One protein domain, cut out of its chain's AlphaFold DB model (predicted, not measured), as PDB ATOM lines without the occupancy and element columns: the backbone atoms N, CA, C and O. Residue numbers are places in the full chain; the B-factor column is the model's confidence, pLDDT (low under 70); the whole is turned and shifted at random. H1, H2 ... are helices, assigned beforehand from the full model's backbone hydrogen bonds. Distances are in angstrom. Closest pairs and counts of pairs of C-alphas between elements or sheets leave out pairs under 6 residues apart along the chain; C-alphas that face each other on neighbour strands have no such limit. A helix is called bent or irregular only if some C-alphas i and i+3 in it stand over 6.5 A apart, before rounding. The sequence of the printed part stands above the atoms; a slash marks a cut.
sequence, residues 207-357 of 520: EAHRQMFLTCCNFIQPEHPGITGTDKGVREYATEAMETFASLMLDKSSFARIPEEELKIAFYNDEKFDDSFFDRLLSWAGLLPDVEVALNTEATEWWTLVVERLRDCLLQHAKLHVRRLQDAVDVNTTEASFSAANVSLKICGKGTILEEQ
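What this domain is: This is residues 207 to 357 of the 520 residues of an uncharacterized protein of Colletotrichum fructicola (strain Nara gc5) (UniProt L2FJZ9). Five helices, H1, H2, H4, H5 and H6, pack at crossing angles into a cluster, and from it the long helical hairpin of H7 and H8 reaches away toward the other end of the domain. H7 begins at the cluster and H8 folds back beside it; the short H3 and H9 touch no helix. The printed part has 151 residues with nine named helices, H1 to H9 in order, and no named strand, and its class is all helix. It is compact, with a radius of gyration of the C-alphas of 15.8 A, and spans 48 by 34 by 29 A.

Where its parts are: H1, residues 207 to 220, begins with C-alpha 207 at (-40.275, 34.993, -2.005) and is 20.0 A long from first to last C-alpha. H2, residues 232 to 249, is 26.3 A long. H3 holds residues 257 to 262, H4 residues 275 to 285, H5 residues 288 to 294 and H6 residues 297 to 308. H7, residues 310 to 327, is 28.6 A long and ends with C-alpha 327 at (-63.325, 4.276, 2.025). H8, residues 331 to 347, is 24.1 A long. H9, residues 351 to 357, ends with C-alpha 357 at (-50.495, -11.887, -6.945). H5 is irregular, with C-alphas 290 and 293 7.9 A apart, and H7 only just, with C-alphas 313 and 316 6.6 A apart.

How they stand to each other: The helix packing is mostly crossed. H1 touches H2 at a steep tilt of 48 degrees, closest at the C-alphas of Met 212 and Ala 241, 5.3 A. H2 touches H6 about perpendicular, at 88 degrees, closest at the C-alphas of Ala 246 and Ala 299, 5.3 A. H2 also touches H5, closest at the C-alphas of Thr 239 and Val 291, 5.7 A. H5 and H6 form a helical hairpin. H4 touches H6, closest at the C-alphas of Ala 285 and Val 307, 5.9 A. H6 touches H7 with residues 302 to 306 alone, closest at the C-alphas of Val 306 and Cys 313, 5.6 A. H7 and H8 form a helical hairpin at a shallow tilt of 20 degrees, opposite ways, closest at the C-alphas of Ala 318 and Ala 341, 4.3 A. H8 and H9 are close but not clearly touching. Every O i to N i+4 pair is within hydrogen-bond range in H3, H4, H6, H8 and H9; H1 has 9 of 10, H2 12 of 14, H7 10 of 14, and H5 1 of 3, beside 2 of 4 O i to N i+3 pairs.

The domain as a whole: The C-alphas farthest apart, those of Thr 230 and Val 329, are 49.3 A apart. The printed part has no cut. The links H1 to H2 and H3 to H4 are long. The mean pLDDT of the printed part is 70.9, and 64 residues are under 70, among them residues 207 to 238 and 252 to 271.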
ATOM      1  N   GLU A 207     -40.799  35.340  -0.679       40.59
ATOM      2  CA  GLU A 207     -40.275  34.993  -2.005       40.59
ATOM      3  C   GLU A 207     -40.027  33.490  -2.134       40.59
ATOM      4  O   GLU A 207     -40.364  32.913  -3.165       40.59
ATOM      5  N   ALA A 208     -39.537  32.852  -1.064       37.31
ATOM      6  CA  ALA A 208     -39.343  31.405  -1.007       37.31
ATOM      7  C   ALA A 208     -40.669  30.651  -1.235       37.31
ATOM      8  O   ALA A 208     -40.769  29.848  -2.158       37.31
ATOM      9  N   HIS A 209     -41.738  31.006  -0.509       39.94
ATOM     10  CA  HIS A 209     -43.050  30.356  -0.658       39.94
ATOM     11  C   HIS A 209     -43.714  30.598  -2.028       39.94
ATOM     12  O   HIS A 209     -44.364  29.706  -2.572       39.94
ATOM     13  N   ARG A 210     -43.560  31.798  -2.614       40.44
ATOM     14  CA  ARG A 210     -44.037  32.084  -3.979       40.44
ATOM     15  C   ARG A 210     -43.319  31.201  -4.984       40.44
ATOM     16  O   ARG A 210     -43.963  30.629  -5.858       40.44
ATOM     17  N   GLN A 211     -42.002  31.111  -4.861       41.06
ATOM     18  CA  GLN A 211     -41.222  30.279  -5.745       41.06
ATOM     19  C   GLN A 211     -41.642  28.815  -5.553       41.06
ATOM     20  O   GLN A 211     -41.724  28.100  -6.539       41.06
ATOM     21  N   MET A 212     -42.014  28.362  -4.344       42.97
ATOM     22  CA  MET A 212     -42.336  26.946  -4.079       42.97
ATOM     23  C   MET A 212     -43.613  26.569  -4.805       42.97
ATOM     24  O   MET A 212     -43.647  25.585  -5.530       42.97
ATOM     25  N   PHE A 213     -44.630  27.420  -4.683       40.16
ATOM     26  CA  PHE A 213     -45.879  27.277  -5.410       40.16
ATOM     27  C   PHE A 213     -45.680  27.356  -6.930       40.16
ATOM     28  O   PHE A 213     -46.212  26.513  -7.648       40.16
ATOM     29  N   LEU A 214     -44.895  28.323  -7.430       40.41
ATOM     30  CA  LEU A 214     -44.584  28.434  -8.863       40.41
ATOM     31  C   LEU A 214     -43.837  27.204  -9.379       40.41
ATOM     32  O   LEU A 214     -44.113  26.756 -10.479       40.41
ATOM     33  N   THR A 215     -42.962  26.606  -8.580       43.81
ATOM     34  CA  THR A 215     -42.270  25.367  -8.935       43.81
ATOM     35  C   THR A 215     -43.179  24.155  -8.880       43.81
ATOM     36  O   THR A 215     -43.145  23.369  -9.816       43.81
ATOM     37  N   CYS A 216     -44.050  24.029  -7.873       43.06
ATOM     38  CA  CYS A 216     -45.116  23.024  -7.868       43.06
ATOM     39  C   CYS A 216     -46.010  23.157  -9.108       43.06
ATOM     40  O   CYS A 216     -46.343  22.153  -9.723       43.06
ATOM     41  N   CYS A 217     -46.336  24.379  -9.534       39.94
ATOM     42  CA  CYS A 217     -47.068  24.625 -10.777       39.94
ATOM     43  C   CYS A 217     -46.229  24.316 -12.029       39.94
ATOM     44  O   CYS A 217     -46.761  23.746 -12.978       39.94
ATOM     45  N   ASN A 218     -44.925  24.612 -12.023       44.62
ATOM     46  CA  ASN A 218     -43.994  24.277 -13.106       44.62
ATOM     47  C   ASN A 218     -43.768  22.762 -13.235       44.62
ATOM     48  O   ASN A 218     -43.527  22.289 -14.337       44.62
ATOM     49  N   PHE A 219     -43.884  21.978 -12.156       42.22
ATOM     50  CA  PHE A 219     -43.905  20.510 -12.244       42.22
ATOM     51  C   PHE A 219     -45.086  20.006 -13.086       42.22
ATOM     52  O   PHE A 219     -44.975  18.977 -13.754       42.22
ATOM     53  N   ILE A 220     -46.201  20.744 -13.051       37.62
ATOM     54  CA  ILE A 220     -47.494  20.381 -13.638       37.62
ATOM     55  C   ILE A 220     -47.670  20.978 -15.051       37.62
ATOM     56  O   ILE A 220     -48.504  20.489 -15.813       37.62
ATOM     57  N   GLN A 221     -46.900  22.007 -15.428       36.00
ATOM     58  CA  GLN A 221     -46.985  22.660 -16.741       36.00
ATOM     59  C   GLN A 221     -45.822  22.273 -17.680       36.00
ATOM     60  O   GLN A 221     -44.671  22.263 -17.251       36.00
ATOM     61  N   PRO A 222     -46.091  22.006 -18.972       37.69
ATOM     62  CA  PRO A 222     -45.105  21.438 -19.897       37.69
ATOM     63  C   PRO A 222     -43.997  22.388 -20.414       37.69
ATOM     64  O   PRO A 222     -43.082  21.896 -21.067       37.69
ATOM     65  N   GLU A 223     -44.011  23.706 -20.145       37.09
ATOM     66  CA  GLU A 223     -43.186  24.676 -20.913       37.09
ATOM     67  C   GLU A 223     -42.168  25.551 -20.135       37.09
ATOM     68  O   GLU A 223     -41.614  26.486 -20.715       37.09
ATOM     69  N   HIS A 224     -41.849  25.302 -18.855       36.75
ATOM     70  CA  HIS A 224     -40.961  26.219 -18.106       36.75
ATOM     71  C   HIS A 224     -39.472  25.779 -18.050       36.75
ATOM     72  O   HIS A 224     -39.197  24.647 -17.645       36.75
ATOM     73  N   PRO A 225     -38.481  26.651 -18.371       37.91
ATOM     74  CA  PRO A 225     -37.053  26.311 -18.291       37.91
ATOM     75  C   PRO A 225     -36.596  26.127 -16.836       37.91
ATOM     76  O   PRO A 225     -36.927  26.946 -15.975       37.91
ATOM     77  N   GLY A 226     -35.851  25.051 -16.574       43.62
ATOM     78  CA  GLY A 226     -35.431  24.606 -15.241       43.62
ATOM     79  C   GLY A 226     -34.561  25.591 -14.446       43.62
ATOM     80  O   GLY A 226     -33.950  26.513 -14.984       43.62
ATOM     81  N   ILE A 227     -34.504  25.372 -13.129       46.12
ATOM     82  CA  ILE A 227     -33.727  26.169 -12.171       46.12
ATOM     83  C   ILE A 227     -32.286  25.637 -12.139       46.12
ATOM     84  O   ILE A 227     -32.043  24.539 -11.650       46.12
ATOM     85  N   THR A 228     -31.316  26.413 -12.628       42.38
ATOM     86  CA  THR A 228     -29.883  26.086 -12.520       42.38
ATOM     87  C   THR A 228     -29.331  26.629 -11.201       42.38
ATOM     88  O   THR A 228     -29.174  27.839 -11.033       42.38
ATOM     89  N   GLY A 229     -29.112  25.740 -10.232       46.62
ATOM     90  CA  GLY A 229     -28.714  26.086  -8.870       46.62
ATOM     91  C   GLY A 229     -27.235  26.442  -8.724       46.62
ATOM     92  O   GLY A 229     -26.370  25.644  -9.063       46.62
ATOM     93  N   THR A 230     -26.953  27.607  -8.133       41.94
ATOM     94  CA  THR A 230     -25.662  27.901  -7.475       41.94
ATOM     95  C   THR A 230     -25.787  28.791  -6.231       41.94
ATOM     96  O   THR A 230     -24.778  29.069  -5.588       41.94
ATOM     97  N   ASP A 231     -26.988  29.236  -5.840       47.56
ATOM     98  CA  ASP A 231     -27.149  30.209  -4.751       47.56
ATOM     99  C   ASP A 231     -27.664  29.572  -3.451       47.56
ATOM    100  O   ASP A 231     -28.519  28.690  -3.465       47.56
ATOM    101  N   LYS A 232     -27.175  30.021  -2.288       46.34
ATOM    102  CA  LYS A 232     -27.539  29.431  -0.977       46.34
ATOM    103  C   LYS A 232     -29.045  29.532  -0.683       46.34
ATOM    104  O   LYS A 232     -29.598  28.634  -0.058       46.34
ATOM    105  N   GLY A 233     -29.710  30.567  -1.206       48.44
ATOM    106  CA  GLY A 233     -31.169  30.710  -1.158       48.44
ATOM    107  C   GLY A 233     -31.937  29.704  -2.027       48.44
ATOM    108  O   GLY A 233     -33.106  29.457  -1.759       48.44
ATOM    109  N   VAL A 234     -31.292  29.087  -3.025       52.31
ATOM    110  CA  VAL A 234     -31.879  28.030  -3.870       52.31
ATOM    111  C   VAL A 234     -31.906  26.683  -3.135       52.31
ATOM    112  O   VAL A 234     -32.798  25.883  -3.394       52.31
ATOM    113  N   ARG A 235     -30.996  26.442  -2.178       54.22
ATOM    114  CA  ARG A 235     -30.952  25.186  -1.400       54.22
ATOM    115  C   ARG A 235     -32.085  25.063  -0.388       54.22
ATOM    116  O   ARG A 235     -32.824  24.094  -0.454       54.22
ATOM    117  N   GLU A 236     -32.271  26.058   0.484       54.72
ATOM    118  CA  GLU A 236     -33.397  26.074   1.444       54.72
ATOM    119  C   GLU A 236     -34.748  25.981   0.713       54.72
ATOM    120  O   GLU A 236     -35.681  25.310   1.147       54.72
ATOM    121  N   TYR A 237     -34.808  26.613  -0.455       61.94
ATOM    122  CA  TYR A 237     -35.938  26.591  -1.357       61.94
ATOM    123  C   TYR A 237     -36.207  25.210  -1.984       61.94
ATOM    124  O   TYR A 237     -37.354  24.757  -2.033       61.94
ATOM    125  N   ALA A 238     -35.154  24.542  -2.456       69.94
ATOM    126  CA  ALA A 238     -35.254  23.208  -3.024       69.94
ATOM    127  C   ALA A 238     -35.680  22.191  -1.963       69.94
ATOM    128  O   ALA A 238     -36.569  21.395  -2.246       69.94
ATOM    129  N   THR A 239     -35.148  22.286  -0.738       74.44
ATOM    130  CA  THR A 239     -35.588  21.473   0.403       74.44
ATOM    131  C   THR A 239     -37.101  21.577   0.594       74.44
ATOM    132  O   THR A 239     -37.797  20.570   0.515       74.44
ATOM    133  N   GLU A 240     -37.645  22.785   0.766       68.94
ATOM    134  CA  GLU A 240     -39.070  22.956   1.090       68.94
ATOM    135  C   GLU A 240     -39.994  22.517  -0.067       68.94
ATOM    136  O   GLU A 240     -41.054  21.922   0.157       68.94
ATOM    137  N   ALA A 241     -39.592  22.771  -1.319       74.00
ATOM    138  CA  ALA A 241     -40.319  22.305  -2.501       74.00
ATOM    139  C   ALA A 241     -40.316  20.770  -2.598       74.00
ATOM    140  O   ALA A 241     -41.363  20.162  -2.835       74.00
ATOM    141  N   MET A 242     -39.160  20.146  -2.359       84.56
ATOM    142  CA  MET A 242     -38.991  18.696  -2.353       84.56
ATOM    143  C   MET A 242     -39.806  18.034  -1.234       84.56
ATOM    144  O   MET A 242     -40.478  17.036  -1.493       84.56
ATOM    145  N   GLU A 243     -39.840  18.598  -0.023       84.75
ATOM    146  CA  GLU A 243     -40.680  18.087   1.072       84.75
ATOM    147  C   GLU A 243     -42.175  18.209   0.778       84.75
ATOM    148  O   GLU A 243     -42.947  17.289   1.059       84.75
ATOM    149  N   THR A 244     -42.595  19.344   0.212       78.38
ATOM    150  CA  THR A 244     -44.004  19.587  -0.124       78.38
ATOM    151  C   THR A 244     -44.470  18.614  -1.203       78.38
ATOM    152  O   THR A 244     -45.542  18.021  -1.080       78.38
ATOM    153  N   PHE A 245     -43.648  18.402  -2.234       82.00
ATOM    154  CA  PHE A 245     -43.952  17.455  -3.301       82.00
ATOM    155  C   PHE A 245     -43.986  16.013  -2.785       82.00
ATOM    156  O   PHE A 245     -44.954  15.299  -3.038       82.00
ATOM    157  N   ALA A 246     -43.002  15.601  -1.979       86.88
ATOM    158  CA  ALA A 246     -43.015  14.283  -1.347       86.88
ATOM    159  C   ALA A 246     -44.263  14.095  -0.465       86.88
ATOM    160  O   ALA A 246     -44.923  13.064  -0.534       86.88
ATOM    161  N   SER A 247     -44.657  15.115   0.304       82.56
ATOM    162  CA  SER A 247     -45.865  15.072   1.144       82.56
ATOM    163  C   SER A 247     -47.152  14.922   0.331       82.56
ATOM    164  O   SER A 247     -48.055  14.200   0.760       82.56
ATOM    165  N   LEU A 248     -47.232  15.572  -0.837       77.50
ATOM    166  CA  LEU A 248     -48.331  15.406  -1.791       77.50
ATOM    167  C   LEU A 248     -48.376  13.964  -2.319       77.50
ATOM    168  O   LEU A 248     -49.435  13.343  -2.301       77.50
ATOM    169  N   MET A 249     -47.230  13.417  -2.729       81.62
ATOM    170  CA  MET A 249     -47.137  12.059  -3.281       81.62
ATOM    171  C   MET A 249     -47.357  10.958  -2.229       81.62
ATOM    172  O   MET A 249     -47.797   9.859  -2.569       81.62
ATOM    173  N   LEU A 250     -47.089  11.253  -0.953       82.81
ATOM    174  CA  LEU A 250     -47.290  10.356   0.192       82.81
ATOM    175  C   LEU A 250     -48.666  10.509   0.878       82.81
ATOM    176  O   LEU A 250     -48.967   9.738   1.788       82.81
ATOM    177  N   ASP A 251     -49.486  11.489   0.478       75.06
ATOM    178  CA  ASP A 251     -50.802  11.835   1.060       75.06
ATOM    179  C   ASP A 251     -50.827  12.076   2.581       75.06
ATOM    180  O   ASP A 251     -51.819  11.833   3.268       75.06
ATOM    181  N   LYS A 252     -49.742  12.597   3.152       69.31
ATOM    182  CA  LYS A 252     -49.628  12.758   4.615       69.31
ATOM    183  C   LYS A 252     -50.653  13.702   5.240       69.31
ATOM    184  O   LYS A 252     -50.947  13.595   6.428       69.31
ATOM    185  N   SER A 253     -51.178  14.632   4.457       61.00
ATOM    186  CA  SER A 253     -52.086  15.690   4.906       61.00
ATOM    187  C   SER A 253     -53.438  15.648   4.196       61.00
ATOM    188  O   SER A 253     -54.145  16.654   4.186       61.00
ATOM    189  N   SER A 254     -53.783  14.519   3.557       60.56
ATOM    190  CA  SER A 254     -54.920  14.446   2.626       60.56
ATOM    191  C   SER A 254     -54.838  15.499   1.513       60.56
ATOM    192  O   SER A 254     -55.837  15.857   0.896       60.56
ATOM    193  N   PHE A 255     -53.642  16.037   1.265       53.34
ATOM    194  CA  PHE A 255     -53.446  17.179   0.385       53.34
ATOM    195  C   PHE A 255     -53.670  16.808  -1.073       53.34
ATOM    196  O   PHE A 255     -54.050  17.675  -1.845       53.34
ATOM    197  N   ALA A 256     -53.543  15.532  -1.445       57.09
ATOM    198  CA  ALA A 256     -53.951  15.069  -2.766       57.09
ATOM    199  C   ALA A 256     -55.481  15.140  -2.965       57.09
ATOM    200  O   ALA A 256     -55.941  15.169  -4.100       57.09
ATOM    201  N   ARG A 257     -56.291  15.222  -1.894       63.41
ATOM    202  CA  ARG A 257     -57.756  15.369  -2.006       63.41
ATOM    203  C   ARG A 257     -58.157  16.754  -2.492       63.41
ATOM    204  O   ARG A 257     -59.082  16.870  -3.279       63.41
ATOM    205  N   ILE A 258     -57.451  17.802  -2.068       53.25
ATOM    206  CA  ILE A 258     -57.820  19.195  -2.375       53.25
ATOM    207  C   ILE A 258     -57.806  19.467  -3.898       53.25
ATOM    208  O   ILE A 258     -58.791  19.990  -4.425       53.25
ATOM    209  N   PRO A 259     -56.756  19.094  -4.652       54.00
ATOM    210  CA  PRO A 259     -56.729  19.314  -6.088       54.00
ATOM    211  C   PRO A 259     -57.753  18.472  -6.870       54.00
ATOM    212  O   PRO A 259     -58.268  18.929  -7.894       54.00
ATOM    213  N   GLU A 260     -58.077  17.271  -6.391       59.88
ATOM    214  CA  GLU A 260     -59.049  16.376  -7.028       59.88
ATOM    215  C   GLU A 260     -60.504  16.764  -6.716       59.88
ATOM    216  O   GLU A 260     -61.313  16.933  -7.630       59.88
ATOM    217  N   GLU A 261     -60.838  16.925  -5.433       60.56
ATOM    218  CA  GLU A 261     -62.203  17.135  -4.941       60.56
ATOM    219  C   GLU A 261     -62.636  18.605  -5.084       60.56
ATOM    220  O   GLU A 261     -63.740  18.881  -5.562       60.56
ATOM    221  N   GLU A 262     -61.772  19.567  -4.731       48.88
ATOM    222  CA  GLU A 262     -62.145  20.990  -4.740       48.88
ATOM    223  C   GLU A 262     -61.868  21.678  -6.077       48.88
ATOM    224  O   GLU A 262     -62.673  22.491  -6.540       48.88
ATOM    225  N   LEU A 263     -60.742  21.358  -6.725       43.66
ATOM    226  CA  LEU A 263     -60.357  22.005  -7.985       43.66
ATOM    227  C   LEU A 263     -60.851  21.253  -9.227       43.66
ATOM    228  O   LEU A 263     -60.787  21.809 -10.324       43.66
ATOM    229  N   LYS A 264     -61.376  20.025  -9.070       56.25
ATOM    230  CA  LYS A 264     -61.803  19.137 -10.171       56.25
ATOM    231  C   LYS A 264     -60.738  18.963 -11.252       56.25
ATOM    232  O   LYS A 264     -61.053  18.738 -12.423       56.25
ATOM    233  N   ILE A 265     -59.470  19.113 -10.889       54.69
ATOM    234  CA  ILE A 265     -58.379  18.914 -11.826       54.69
ATOM    235  C   ILE A 265     -58.122  17.413 -11.825       54.69
ATOM    236  O   ILE A 265     -57.677  16.853 -10.827       54.69
ATOM    237  N   ALA A 266     -58.407  16.748 -12.944       55.00
ATOM    238  CA  ALA A 266     -57.943  15.385 -13.152       55.00
ATOM    239  C   ALA A 266     -56.411  15.435 -13.247       55.00
ATOM    240  O   ALA A 266     -55.842  15.846 -14.265       55.00
ATOM    241  N   PHE A 267     -55.734  15.137 -12.142       56.59
ATOM    242  CA  PHE A 267     -54.274  15.107 -12.084       56.59
ATOM    243  C   PHE A 267     -53.694  13.840 -12.720       56.59
ATOM    244  O   PHE A 267     -52.527  13.837 -13.088       56.59
ATOM    245  N   TYR A 268     -54.512  12.798 -12.884       62.69
ATOM    246  CA  TYR A 268     -54.029  11.424 -12.998       62.69
ATOM    247  C   TYR A 268     -54.579  10.702 -14.229       62.69
ATOM    248  O   TYR A 268     -55.161   9.626 -14.131       62.69
ATOM    249  N   ASN A 269     -54.420  11.315 -15.401       62.94
ATOM    250  CA  ASN A 269     -54.553  10.627 -16.683       62.94
ATOM    251  C   ASN A 269     -53.164  10.236 -17.218       62.94
ATOM    252  O   ASN A 269     -52.182  10.926 -16.945       62.94
ATOM    253  N   ASP A 270     -53.097   9.149 -17.999       61.00
ATOM    254  CA  ASP A 270     -51.862   8.628 -18.629       61.00
ATOM    255  C   ASP A 270     -51.064   9.734 -19.363       61.00
ATOM    256  O   ASP A 270     -49.845   9.664 -19.460       61.00
ATOM    257  N   GLU A 271     -51.739  10.785 -19.835       68.88
ATOM    258  CA  GLU A 271     -51.146  11.920 -20.553       68.88
ATOM    259  C   GLU A 271     -50.293  12.859 -19.682       68.88
ATOM    260  O   GLU A 271     -49.506  13.627 -20.227       68.88
ATOM    261  N   LYS A 272     -50.444  12.848 -18.349       70.69
ATOM    262  CA  LYS A 272     -49.740  13.789 -17.450       70.69
ATOM    263  C   LYS A 272     -48.489  13.229 -16.784       70.69
ATOM    264  O   LYS A 272     -47.658  14.009 -16.324       70.69
ATOM    265  N   PHE A 273     -48.350  11.909 -16.736       82.56
ATOM    266  CA  PHE A 273     -47.146  11.222 -16.265       82.56
ATOM    267  C   PHE A 273     -46.356  10.680 -17.457       82.56
ATOM    268  O   PHE A 273     -46.079   9.483 -17.560       82.56
ATOM    269  N   ASP A 274     -46.043  11.575 -18.385       84.94
ATOM    270  CA  ASP A 274     -45.201  11.277 -19.532       84.94
ATOM    271  C   ASP A 274     -43.713  11.268 -19.144       84.94
ATOM    272  O   ASP A 274     -43.324  11.568 -18.011       84.94
ATOM    273  N   ASP A 275     -42.851  10.918 -20.097       87.75
ATOM    274  CA  ASP A 275     -41.405  10.901 -19.862       87.75
ATOM    275  C   ASP A 275     -40.880  12.296 -19.477       87.75
ATOM    276  O   ASP A 275     -39.990  12.408 -18.638       87.75
ATOM    277  N   SER A 276     -41.512  13.367 -19.972       83.69
ATOM    278  CA  SER A 276     -41.171  14.748 -19.617       83.69
ATOM    279  C   SER A 276     -41.382  15.047 -18.128       83.69
ATOM    280  O   SER A 276     -40.551  15.709 -17.499       83.69
ATOM    281  N   PHE A 277     -42.475  14.556 -17.534       85.12
ATOM    282  CA  PHE A 277     -42.694  14.635 -16.091       85.12
ATOM    283  C   PHE A 277     -41.568  13.946 -15.315       85.12
ATOM    284  O   PHE A 277     -41.038  14.514 -14.356       85.12
ATOM    285  N   PHE A 278     -41.176  12.748 -15.744       89.50
ATOM    286  CA  PHE A 278     -40.134  11.970 -15.083       89.50
ATOM    287  C   PHE A 278     -38.741  12.586 -15.245       89.50
ATOM    288  O   PHE A 278     -37.989  12.617 -14.273       89.50
ATOM    289  N   ASP A 279     -38.423  13.162 -16.403       86.94
ATOM    290  CA  ASP A 279     -37.175  13.894 -16.633       86.94
ATOM    291  C   ASP A 279     -37.062  15.112 -15.707       86.94
ATOM    292  O   ASP A 279     -36.018  15.350 -15.090       86.94
ATOM    293  N   ARG A 280     -38.164  15.860 -15.534       83.12
ATOM    294  CA  ARG A 280     -38.227  16.949 -14.549       83.12
ATOM    295  C   ARG A 280     -38.015  16.411 -13.141       83.12
ATOM    296  O   ARG A 280     -37.204  16.960 -12.399       83.12
ATOM    297  N   LEU A 281     -38.717  15.344 -12.770       86.44
ATOM    298  CA  LEU A 281     -38.613  14.761 -11.437       86.44
ATOM    299  C   LEU A 281     -37.181  14.291 -11.137       86.44
ATOM    300  O   LEU A 281     -36.666  14.556 -10.054       86.44
ATOM    301  N   LEU A 282     -36.503  13.693 -12.117       89.44
ATOM    302  CA  LEU A 282     -35.112  13.267 -12.005       89.44
ATOM    303  C   LEU A 282     -34.146  14.456 -11.885       89.44
ATOM    304  O   LEU A 282     -33.219  14.410 -11.079       89.44
ATOM    305  N   SER A 283     -34.389  15.552 -12.615       84.94
ATOM    306  CA  SER A 283     -33.609  16.789 -12.469       84.94
ATOM    307  C   SER A 283     -33.676  17.353 -11.048       84.94
ATOM    308  O   SER A 283     -32.681  17.887 -10.560       84.94
ATOM    309  N   TRP A 284     -34.828  17.245 -10.384       85.00
ATOM    310  CA  TRP A 284     -34.992  17.655  -8.988       85.00
ATOM    311  C   TRP A 284     -34.361  16.668  -8.016       85.00
ATOM    312  O   TRP A 284     -33.705  17.079  -7.063       85.00
ATOM    313  N   ALA A 285     -34.493  15.372  -8.285       90.38
ATOM    314  CA  ALA A 285     -33.846  14.328  -7.503       90.38
ATOM    315  C   ALA A 285     -32.309  14.450  -7.537       90.38
ATOM    316  O   ALA A 285     -31.645  14.142  -6.553       90.38
ATOM    317  N   GLY A 286     -31.742  14.995  -8.619       88.38
ATOM    318  CA  GLY A 286     -30.320  15.340  -8.715       88.38
ATOM    319  C   GLY A 286     -29.840  16.385  -7.699       88.38
ATOM    320  O   GLY A 286     -28.642  16.456  -7.442       88.38
ATOM    321  N   LEU A 287     -30.748  17.158  -7.087       87.00
ATOM    322  CA  LEU A 287     -30.429  18.102  -6.009       87.00
ATOM    323  C   LEU A 287     -30.338  17.428  -4.634       87.00
ATOM    324  O   LEU A 287     -29.879  18.063  -3.687       87.00
ATOM    325  N   LEU A 288     -30.763  16.163  -4.505       90.56
ATOM    326  CA  LEU A 288     -30.807  15.440  -3.232       90.56
ATOM    327  C   LEU A 288     -29.478  15.498  -2.451       90.56
ATOM    328  O   LEU A 288     -29.544  15.848  -1.273       90.56
ATOM    329  N   PRO A 289     -28.286  15.296  -3.059       91.81
ATOM    330  CA  PRO A 289     -27.014  15.379  -2.331       91.81
ATOM    331  C   PRO A 289     -26.760  16.739  -1.661       91.81
ATOM    332  O   PRO A 289     -26.050  16.817  -0.660       91.81
ATOM    333  N   ASP A 290     -27.346  17.816  -2.193       84.06
ATOM    334  CA  ASP A 290     -27.167  19.178  -1.689       84.06
ATOM    335  C   ASP A 290     -28.161  19.556  -0.581       84.06
ATOM    336  O   ASP A 290     -27.926  20.534   0.143       84.06
ATOM    337  N   VAL A 291     -29.275  18.824  -0.458       84.69
ATOM    338  CA  VAL A 291     -30.393  19.160   0.445       84.69
ATOM    339  C   VAL A 291     -30.774  18.057   1.433       84.69
ATOM    340  O   VAL A 291     -31.565  18.325   2.333       84.69
ATOM    341  N   GLU A 292     -30.203  16.856   1.318       87.19
ATOM    342  CA  GLU A 292     -30.544  15.672   2.124       87.19
ATOM    343  C   GLU A 292     -30.533  15.943   3.634       87.19
ATOM    344  O   GLU A 292     -31.463  15.568   4.341       87.19
ATOM    345  N   VAL A 293     -29.524  16.668   4.128       86.06
ATOM    346  CA  VAL A 293     -29.368  16.984   5.563       86.06
ATOM    347  C   VAL A 293     -30.504  17.873   6.095       86.06
ATOM    348  O   VAL A 293     -30.751  17.906   7.299       86.06
ATOM    349  N   ALA A 294     -31.176  18.617   5.213       84.50
ATOM    350  CA  ALA A 294     -32.260  19.530   5.565       84.50
ATOM    351  C   ALA A 294     -33.658  18.943   5.309       84.50
ATOM    352  O   ALA A 294     -34.630  19.489   5.826       84.50
ATOM    353  N   LEU A 295     -33.766  17.863   4.526       85.69
ATOM    354  CA  LEU A 295     -35.026  17.166   4.278       85.69
ATOM    355  C   LEU A 295     -35.422  16.319   5.492       85.69
ATOM    356  O   LEU A 295     -34.587  15.690   6.146       85.69
ATOM    357  N   ASN A 296     -36.720  16.250   5.776       91.12
ATOM    358  CA  ASN A 296     -37.239  15.245   6.693       91.12
ATOM    359  C   ASN A 296     -37.013  13.822   6.152       91.12
ATOM    360  O   ASN A 296     -36.966  13.595   4.943       91.12
ATOM    361  N   THR A 297     -36.920  12.855   7.068       93.25
ATOM    362  CA  THR A 297     -36.553  11.462   6.767       93.25
ATOM    363  C   THR A 297     -37.398  10.841   5.657       93.25
ATOM    364  O   THR A 297     -36.866  10.188   4.771       93.25
ATOM    365  N   GLU A 298     -38.708  11.068   5.662       90.44
ATOM    366  CA  GLU A 298     -39.621  10.436   4.704       90.44
ATOM    367  C   GLU A 298     -39.541  11.083   3.320       90.44
ATOM    368  O   GLU A 298     -39.639  10.391   2.309       90.44
ATOM    369  N   ALA A 299     -39.344  12.404   3.259       91.31
ATOM    370  CA  ALA A 299     -39.057  13.092   2.010       91.31
ATOM    371  C   ALA A 299     -37.728  12.598   1.431       91.31
ATOM    372  O   ALA A 299     -37.676  12.292   0.243       91.31
ATOM    373  N   THR A 300     -36.695  12.447   2.264       94.69
ATOM    374  CA  THR A 300     -35.412  11.856   1.860       94.69
ATOM    375  C   THR A 300     -35.604  10.452   1.298       94.69
ATOM    376  O   THR A 300     -35.209  10.205   0.166       94.69
ATOM    377  N   GLU A 301     -36.283   9.554   2.016       93.94
ATOM    378  CA  GLU A 301     -36.566   8.188   1.547       93.94
ATOM    379  C   GLU A 301     -37.327   8.174   0.214       93.94
ATOM    380  O   GLU A 301     -37.006   7.396  -0.688       93.94
ATOM    381  N   TRP A 302     -38.326   9.049   0.064       94.25
ATOM    382  CA  TRP A 302     -39.113   9.136  -1.161       94.25
ATOM    383  C   TRP A 302     -38.290   9.666  -2.344       94.25
ATOM    384  O   TRP A 302     -38.362   9.101  -3.433       94.25
ATOM    385  N   TRP A 303     -37.466  10.700  -2.149       94.94
ATOM    386  CA  TRP A 303     -36.584  11.213  -3.203       94.94
ATOM    387  C   TRP A 303     -35.450  10.241  -3.542       94.94
ATOM    388  O   TRP A 303     -35.112  10.106  -4.715       94.94
ATOM    389  N   THR A 304     -34.923   9.493  -2.572       95.12
ATOM    390  CA  THR A 304     -33.985   8.392  -2.837       95.12
ATOM    391  C   THR A 304     -34.636   7.330  -3.722       95.12
ATOM    392  O   THR A 304     -34.047   6.919  -4.720       95.12
ATOM    393  N   LEU A 305     -35.896   6.961  -3.452       93.31
ATOM    394  CA  LEU A 305     -36.655   6.048  -4.312       93.31
ATOM    395  C   LEU A 305     -36.818   6.596  -5.739       93.31
ATOM    396  O   LEU A 305     -36.734   5.827  -6.694       93.31
ATOM    397  N   VAL A 306     -37.031   7.906  -5.903       93.75
ATOM    398  CA  VAL A 306     -37.091   8.555  -7.225       93.75
ATOM    399  C   VAL A 306     -35.761   8.415  -7.975       93.75
ATOM    400  O   VAL A 306     -35.778   8.109  -9.166       93.75
ATOM    401  N   VAL A 307     -34.619   8.604  -7.303       94.44
ATOM    402  CA  VAL A 307     -33.288   8.442  -7.920       94.44
ATOM    403  C   VAL A 307     -33.056   6.993  -8.352       94.44
ATOM    404  O   VAL A 307     -32.599   6.741  -9.464       94.44
ATOM    405  N   GLU A 308     -33.374   6.033  -7.486       94.06
ATOM    406  CA  GLU A 308     -33.107   4.614  -7.739       94.06
ATOM    407  C   GLU A 308     -34.078   4.008  -8.759       94.06
ATOM    408  O   GLU A 308     -33.704   3.176  -9.589       94.06
ATOM    409  N   ARG A 309     -35.358   4.372  -8.652       94.00
ATOM    410  CA  ARG A 309     -36.478   3.741  -9.354       94.00
ATOM    411  C   ARG A 309     -37.536   4.791  -9.671       94.00
ATOM    412  O   ARG A 309     -38.632   4.788  -9.116       94.00
ATOM    413  N   LEU A 310     -37.214   5.655 -10.629       92.62
ATOM    414  CA  LEU A 310     -38.000   6.828 -11.022       92.62
ATOM    415  C   LEU A 310     -39.514   6.594 -11.111       92.62
ATOM    416  O   LEU A 310     -40.290   7.386 -10.583       92.62
ATOM    417  N   ARG A 311     -39.956   5.485 -11.716       92.00
ATOM    418  CA  ARG A 311     -41.391   5.187 -11.859       92.00
ATOM    419  C   ARG A 311     -42.031   4.561 -10.613       92.00
ATOM    420  O   ARG A 311     -43.240   4.691 -10.436       92.00
ATOM    421  N   ASP A 312     -41.256   3.949  -9.715       91.69
ATOM    422  CA  ASP A 312     -41.766   3.382  -8.454       91.69
ATOM    423  C   ASP A 312     -42.230   4.480  -7.477       91.69
ATOM    424  O   ASP A 312     -42.970   4.183  -6.535       91.69
ATOM    425  N   CYS A 313     -41.891   5.754  -7.714       88.31
ATOM    426  CA  CYS A 313     -42.383   6.877  -6.911       88.31
ATOM    427  C   CYS A 313     -43.923   6.991  -6.906       88.31
ATOM    428  O   CYS A 313     -44.508   7.449  -5.920       88.31
ATOM    429  N   LEU A 314     -44.588   6.491  -7.959       88.75
ATOM    430  CA  LEU A 314     -46.048   6.435  -8.075       88.75
ATOM    431  C   LEU A 314     -46.680   5.286  -7.276       88.75
ATOM    432  O   LEU A 314     -47.898   5.243  -7.124       88.75
ATOM    433  N   LEU A 315     -45.897   4.356  -6.719       86.69
ATOM    434  CA  LEU A 315     -46.443   3.231  -5.956       86.69
ATOM    435  C   LEU A 315     -47.171   3.690  -4.685       86.69
ATOM    436  O   LEU A 315     -48.191   3.114  -4.310       86.69
ATOM    437  N   GLN A 316     -46.664   4.724  -4.011       82.69
ATOM    438  CA  GLN A 316     -47.334   5.284  -2.830       82.69
ATOM    439  C   GLN A 316     -48.645   5.973  -3.207       82.69
ATOM    440  O   GLN A 316     -49.645   5.837  -2.504       82.69
ATOM    441  N   HIS A 317     -48.668   6.606  -4.375       81.06
ATOM    442  CA  HIS A 317     -49.863   7.209  -4.936       81.06
ATOM    443  C   HIS A 317     -50.913   6.153  -5.343       81.06
ATOM    444  O   HIS A 317     -52.092   6.284  -5.021       81.06
ATOM    445  N   ALA A 318     -50.492   5.027  -5.925       83.31
ATOM    446  CA  ALA A 318     -51.375   3.883  -6.150       83.31
ATOM    447  C   ALA A 318     -51.973   3.348  -4.835       83.31
ATOM    448  O   ALA A 318     -53.184   3.156  -4.733       83.31
ATOM    449  N   LYS A 319     -51.142   3.150  -3.799       82.62
ATOM    450  CA  LYS A 319     -51.596   2.696  -2.470       82.62
ATOM    451  C   LYS A 319     -52.609   3.653  -1.851       82.62
ATOM    452  O   LYS A 319     -53.574   3.197  -1.242       82.62
ATOM    453  N   LEU A 320     -52.398   4.958  -2.005       81.81
ATOM    454  CA  LEU A 320     -53.347   5.978  -1.581       81.81
ATOM    455  C   LEU A 320     -54.717   5.747  -2.220       81.81
ATOM    456  O   LEU A 320     -55.715   5.623  -1.512       81.81
ATOM    457  N   HIS A 321     -54.771   5.665  -3.546       79.50
ATOM    458  CA  HIS A 321     -56.041   5.503  -4.239       79.50
ATOM    459  C   HIS A 321     -56.712   4.156  -3.943       79.50
ATOM    460  O   HIS A 321     -57.935   4.091  -3.879       79.50
ATOM    461  N   VAL A 322     -55.941   3.107  -3.644       78.06
ATOM    462  CA  VAL A 322     -56.483   1.840  -3.123       78.06
ATOM    463  C   VAL A 322     -57.136   2.009  -1.748       78.06
ATOM    464  O   VAL A 322     -58.205   1.451  -1.520       78.06
ATOM    465  N   ARG A 323     -56.562   2.802  -0.836       77.50
ATOM    466  CA  ARG A 323     -57.231   3.122   0.441       77.50
ATOM    467  C   ARG A 323     -58.503   3.933   0.206       77.50
ATOM    468  O   ARG A 323     -59.548   3.606   0.750       77.50
ATOM    469  N   ARG A 324     -58.449   4.928  -0.687       76.75
ATOM    470  CA  ARG A 324     -59.638   5.712  -1.055       76.75
ATOM    471  C   ARG A 324     -60.742   4.851  -1.653       76.75
ATOM    472  O   ARG A 324     -61.901   5.094  -1.356       76.75
ATOM    473  N   LEU A 325     -60.401   3.835  -2.446       73.31
ATOM    474  CA  LEU A 325     -61.368   2.854  -2.941       73.31
ATOM    475  C   LEU A 325     -62.089   2.123  -1.807       73.31
ATOM    476  O   LEU A 325     -63.294   1.909  -1.903       73.31
ATOM    477  N   GLN A 326     -61.365   1.751  -0.748       69.75
ATOM    478  CA  GLN A 326     -61.935   1.070   0.418       69.75
ATOM    479  C   GLN A 326     -62.880   1.983   1.210       69.75
ATOM    480  O   GLN A 326     -63.903   1.517   1.706       69.75
ATOM    481  N   ASP A 327     -62.561   3.277   1.273       74.00
ATOM    482  CA  ASP A 327     -63.325   4.276   2.025       74.00
ATOM    483  C   ASP A 327     -64.440   4.955   1.199       74.00
ATOM    484  O   ASP A 327     -65.275   5.678   1.749       74.00
ATOM    485  N   ALA A 328     -64.467   4.763  -0.126       71.19
ATOM    486  CA  ALA A 328     -65.375   5.467  -1.028       71.19
ATOM    487  C   ALA A 328     -66.841   5.044  -0.830       71.19
ATOM    488  O   ALA A 328     -67.221   3.884  -0.997       71.19
ATOM    489  N   VAL A 329     -67.695   6.029  -0.537       68.25
ATOM    490  CA  VAL A 329     -69.142   5.826  -0.342       68.25
ATOM    491  C   VAL A 329     -69.904   5.902  -1.669       68.25
ATOM    492  O   VAL A 329     -70.919   5.219  -1.852       68.25
ATOM    493  N   ASP A 330     -69.425   6.715  -2.611       73.06
ATOM    494  CA  ASP A 330     -70.055   6.933  -3.906       73.06
ATOM    495  C   ASP A 330     -69.237   6.358  -5.072       73.06
ATOM    496  O   ASP A 330     -68.010   6.337  -5.076       73.06
ATOM    497  N   VAL A 331     -69.964   5.929  -6.104       63.50
ATOM    498  CA  VAL A 331     -69.395   5.250  -7.276       63.50
ATOM    499  C   VAL A 331     -68.440   6.138  -8.074       63.50
ATOM    500  O   VAL A 331     -67.530   5.603  -8.691       63.50
ATOM    501  N   ASN A 332     -68.619   7.462  -8.083       69.88
ATOM    502  CA  ASN A 332     -67.762   8.331  -8.892       69.88
ATOM    503  C   ASN A 332     -66.375   8.451  -8.249       69.88
ATOM    504  O   ASN A 332     -65.368   8.371  -8.945       69.88
ATOM    505  N   THR A 333     -66.322   8.583  -6.921       69.62
ATOM    506  CA  THR A 333     -65.066   8.557  -6.160       69.62
ATOM    507  C   THR A 333     -64.376   7.200  -6.274       69.62
ATOM    508  O   THR A 333     -63.152   7.146  -6.425       69.62
ATOM    509  N   THR A 334     -65.149   6.105  -6.263       71.12
ATOM    510  CA  THR A 334     -64.629   4.757  -6.526       71.12
ATOM    511  C   THR A 334     -64.002   4.674  -7.921       71.12
ATOM    512  O   THR A 334     -62.849   4.288  -8.054       71.12
ATOM    513  N   GLU A 335     -64.717   5.088  -8.965       67.56
ATOM    514  CA  GLU A 335     -64.250   5.019 -10.355       67.56
ATOM    515  C   GLU A 335     -62.995   5.877 -10.587       67.56
ATOM    516  O   GLU A 335     -62.007   5.398 -11.146       67.56
ATOM    517  N   ALA A 336     -62.988   7.114 -10.079       72.38
ATOM    518  CA  ALA A 336     -61.841   8.012 -10.180       72.38
ATOM    519  C   ALA A 336     -60.610   7.460  -9.443       72.38
ATOM    520  O   ALA A 336     -59.512   7.438 -10.001       72.38
ATOM    521  N   SER A 337     -60.796   6.959  -8.217       75.19
ATOM    522  CA  SER A 337     -59.699   6.373  -7.440       75.19
ATOM    523  C   SER A 337     -59.173   5.097  -8.087       75.19
ATOM    524  O   SER A 337     -57.965   4.885  -8.136       75.19
ATOM    525  N   PHE A 338     -60.045   4.264  -8.654       77.38
ATOM    526  CA  PHE A 338     -59.605   3.094  -9.407       77.38
ATOM    527  C   PHE A 338     -58.768   3.473 -10.617       77.38
ATOM    528  O   PHE A 338     -57.681   2.929 -10.794       77.38
ATOM    529  N   SER A 339     -59.267   4.406 -11.427       77.62
ATOM    530  CA  SER A 339     -58.570   4.859 -12.624       77.62
ATOM    531  C   SER A 339     -57.174   5.376 -12.269       77.62
ATOM    532  O   SER A 339     -56.188   4.891 -12.819       77.62
ATOM    533  N   ALA A 340     -57.069   6.243 -11.256       77.56
ATOM    534  CA  ALA A 340     -55.795   6.786 -10.791       77.56
ATOM    535  C   ALA A 340     -54.848   5.709 -10.229       77.56
ATOM    536  O   ALA A 340     -53.652   5.707 -10.545       77.56
ATOM    537  N   ALA A 341     -55.361   4.751  -9.445       81.38
ATOM    538  CA  ALA A 341     -54.571   3.621  -8.957       81.38
ATOM    539  C   ALA A 341     -54.037   2.771 -10.118       81.38
ATOM    540  O   ALA A 341     -52.848   2.458 -10.156       81.38
ATOM    541  N   ASN A 342     -54.897   2.430 -11.078       79.38
ATOM    542  CA  ASN A 342     -54.552   1.582 -12.214       79.38
ATOM    543  C   ASN A 342     -53.518   2.248 -13.133       79.38
ATOM    544  O   ASN A 342     -52.511   1.632 -13.473       79.38
ATOM    545  N   VAL A 343     -53.722   3.528 -13.466       81.50
ATOM    546  CA  VAL A 343     -52.765   4.363 -14.211       81.50
ATOM    547  C   VAL A 343     -51.402   4.359 -13.515       81.50
ATOM    548  O   VAL A 343     -50.388   4.015 -14.121       81.50
ATOM    549  N   SER A 344     -51.377   4.631 -12.208       84.56
ATOM    550  CA  SER A 344     -50.140   4.659 -11.418       84.56
ATOM    551  C   SER A 344     -49.408   3.314 -11.423       84.56
ATOM    552  O   SER A 344     -48.188   3.271 -11.578       84.56
ATOM    553  N   LEU A 345     -50.150   2.210 -11.288       83.81
ATOM    554  CA  LEU A 345     -49.616   0.844 -11.287       83.81
ATOM    555  C   LEU A 345     -49.080   0.412 -12.652       83.81
ATOM    556  O   LEU A 345     -48.054  -0.268 -12.738       83.81
ATOM    557  N   LYS A 346     -49.768   0.813 -13.721       85.25
ATOM    558  CA  LYS A 346     -49.342   0.588 -15.101       85.25
ATOM    559  C   LYS A 346     -48.037   1.329 -15.379       85.25
ATOM    560  O   LYS A 346     -47.090   0.717 -15.867       85.25
ATOM    561  N   ILE A 347     -47.956   2.607 -15.008       86.56
ATOM    562  CA  ILE A 347     -46.763   3.430 -15.234       86.56
ATOM    563  C   ILE A 347     -45.562   2.905 -14.440       86.56
ATOM    564  O   ILE A 347     -44.462   2.851 -14.986       86.56
ATOM    565  N   CYS A 348     -45.744   2.459 -13.191       88.69
ATOM    566  CA  CYS A 348     -44.650   1.880 -12.403       88.69
ATOM    567  C   CYS A 348     -44.297   0.430 -12.780       88.69
ATOM    568  O   CYS A 348     -43.432  -0.181 -12.152       88.69
ATOM    569  N   GLY A 349     -44.947  -0.144 -13.802       87.12
ATOM    570  CA  GLY A 349     -44.700  -1.519 -14.240       87.12
ATOM    571  C   GLY A 349     -45.048  -2.563 -13.174       87.12
ATOM    572  O   GLY A 349     -44.502  -3.663 -13.190       87.12
ATOM    573  N   LYS A 350     -45.921  -2.219 -12.216       84.44
ATOM    574  CA  LYS A 350     -46.400  -3.119 -11.153       84.44
ATOM    575  C   LYS A 350     -47.812  -3.639 -11.408       84.44
ATOM    576  O   LYS A 350     -48.290  -4.453 -10.624       84.44
ATOM    577  N   GLY A 351     -48.465  -3.205 -12.490       75.50
ATOM    578  CA  GLY A 351     -49.780  -3.708 -12.891       75.50
ATOM    579  C   GLY A 351     -49.805  -5.236 -12.957       75.50
ATOM    580  O   GLY A 351     -50.593  -5.862 -12.259       75.50
ATOM    581  N   THR A 352     -48.847  -5.842 -13.663       74.44
ATOM    582  CA  THR A 352     -48.752  -7.305 -13.818       74.44
ATOM    583  C   THR A 352     -48.483  -8.043 -12.508       74.44
ATOM    584  O   THR A 352     -48.964  -9.156 -12.342       74.44
ATOM    585  N   ILE A 353     -47.777  -7.428 -11.551       69.06
ATOM    586  CA  ILE A 353     -47.506  -8.036 -10.238       69.06
ATOM    587  C   ILE A 353     -48.798  -8.150  -9.434       69.06
ATOM    588  O   ILE A 353     -49.047  -9.180  -8.821       69.06
ATOM    589  N   LEU A 354     -49.650  -7.123  -9.451       62.94
ATOM    590  CA  LEU A 354     -50.964  -7.215  -8.813       62.94
ATOM    591  C   LEU A 354     -51.852  -8.250  -9.499       62.94
ATOM    592  O   LEU A 354     -52.586  -8.962  -8.820       62.94
ATOM    593  N   GLU A 355     -51.767  -8.367 -10.823       61.97
ATOM    594  CA  GLU A 355     -52.479  -9.403 -11.573       61.97
ATOM    595  C   GLU A 355     -51.998 -10.811 -11.215       61.97
ATOM    596  O   GLU A 355     -52.818 -11.700 -11.003       61.97
ATOM    597  N   GLU A 356     -50.685 -11.014 -11.126       63.88
ATOM    598  CA  GLU A 356     -50.044 -12.268 -10.723       63.88
ATOM    599  C   GLU A 356     -50.370 -12.625  -9.277       63.88
ATOM    600  O   GLU A 356     -50.819 -13.733  -9.002       63.88
ATOM    601  N   GLN A 357     -50.245 -11.671  -8.362       60.97
ATOM    602  CA  GLN A 357     -50.495 -11.887  -6.945       60.97
ATOM    603  C   GLN A 357     -51.985 -12.104  -6.659       60.97
ATOM    604  O   GLN A 357     -52.336 -12.918  -5.805       60.97
TER     605      GLN A 357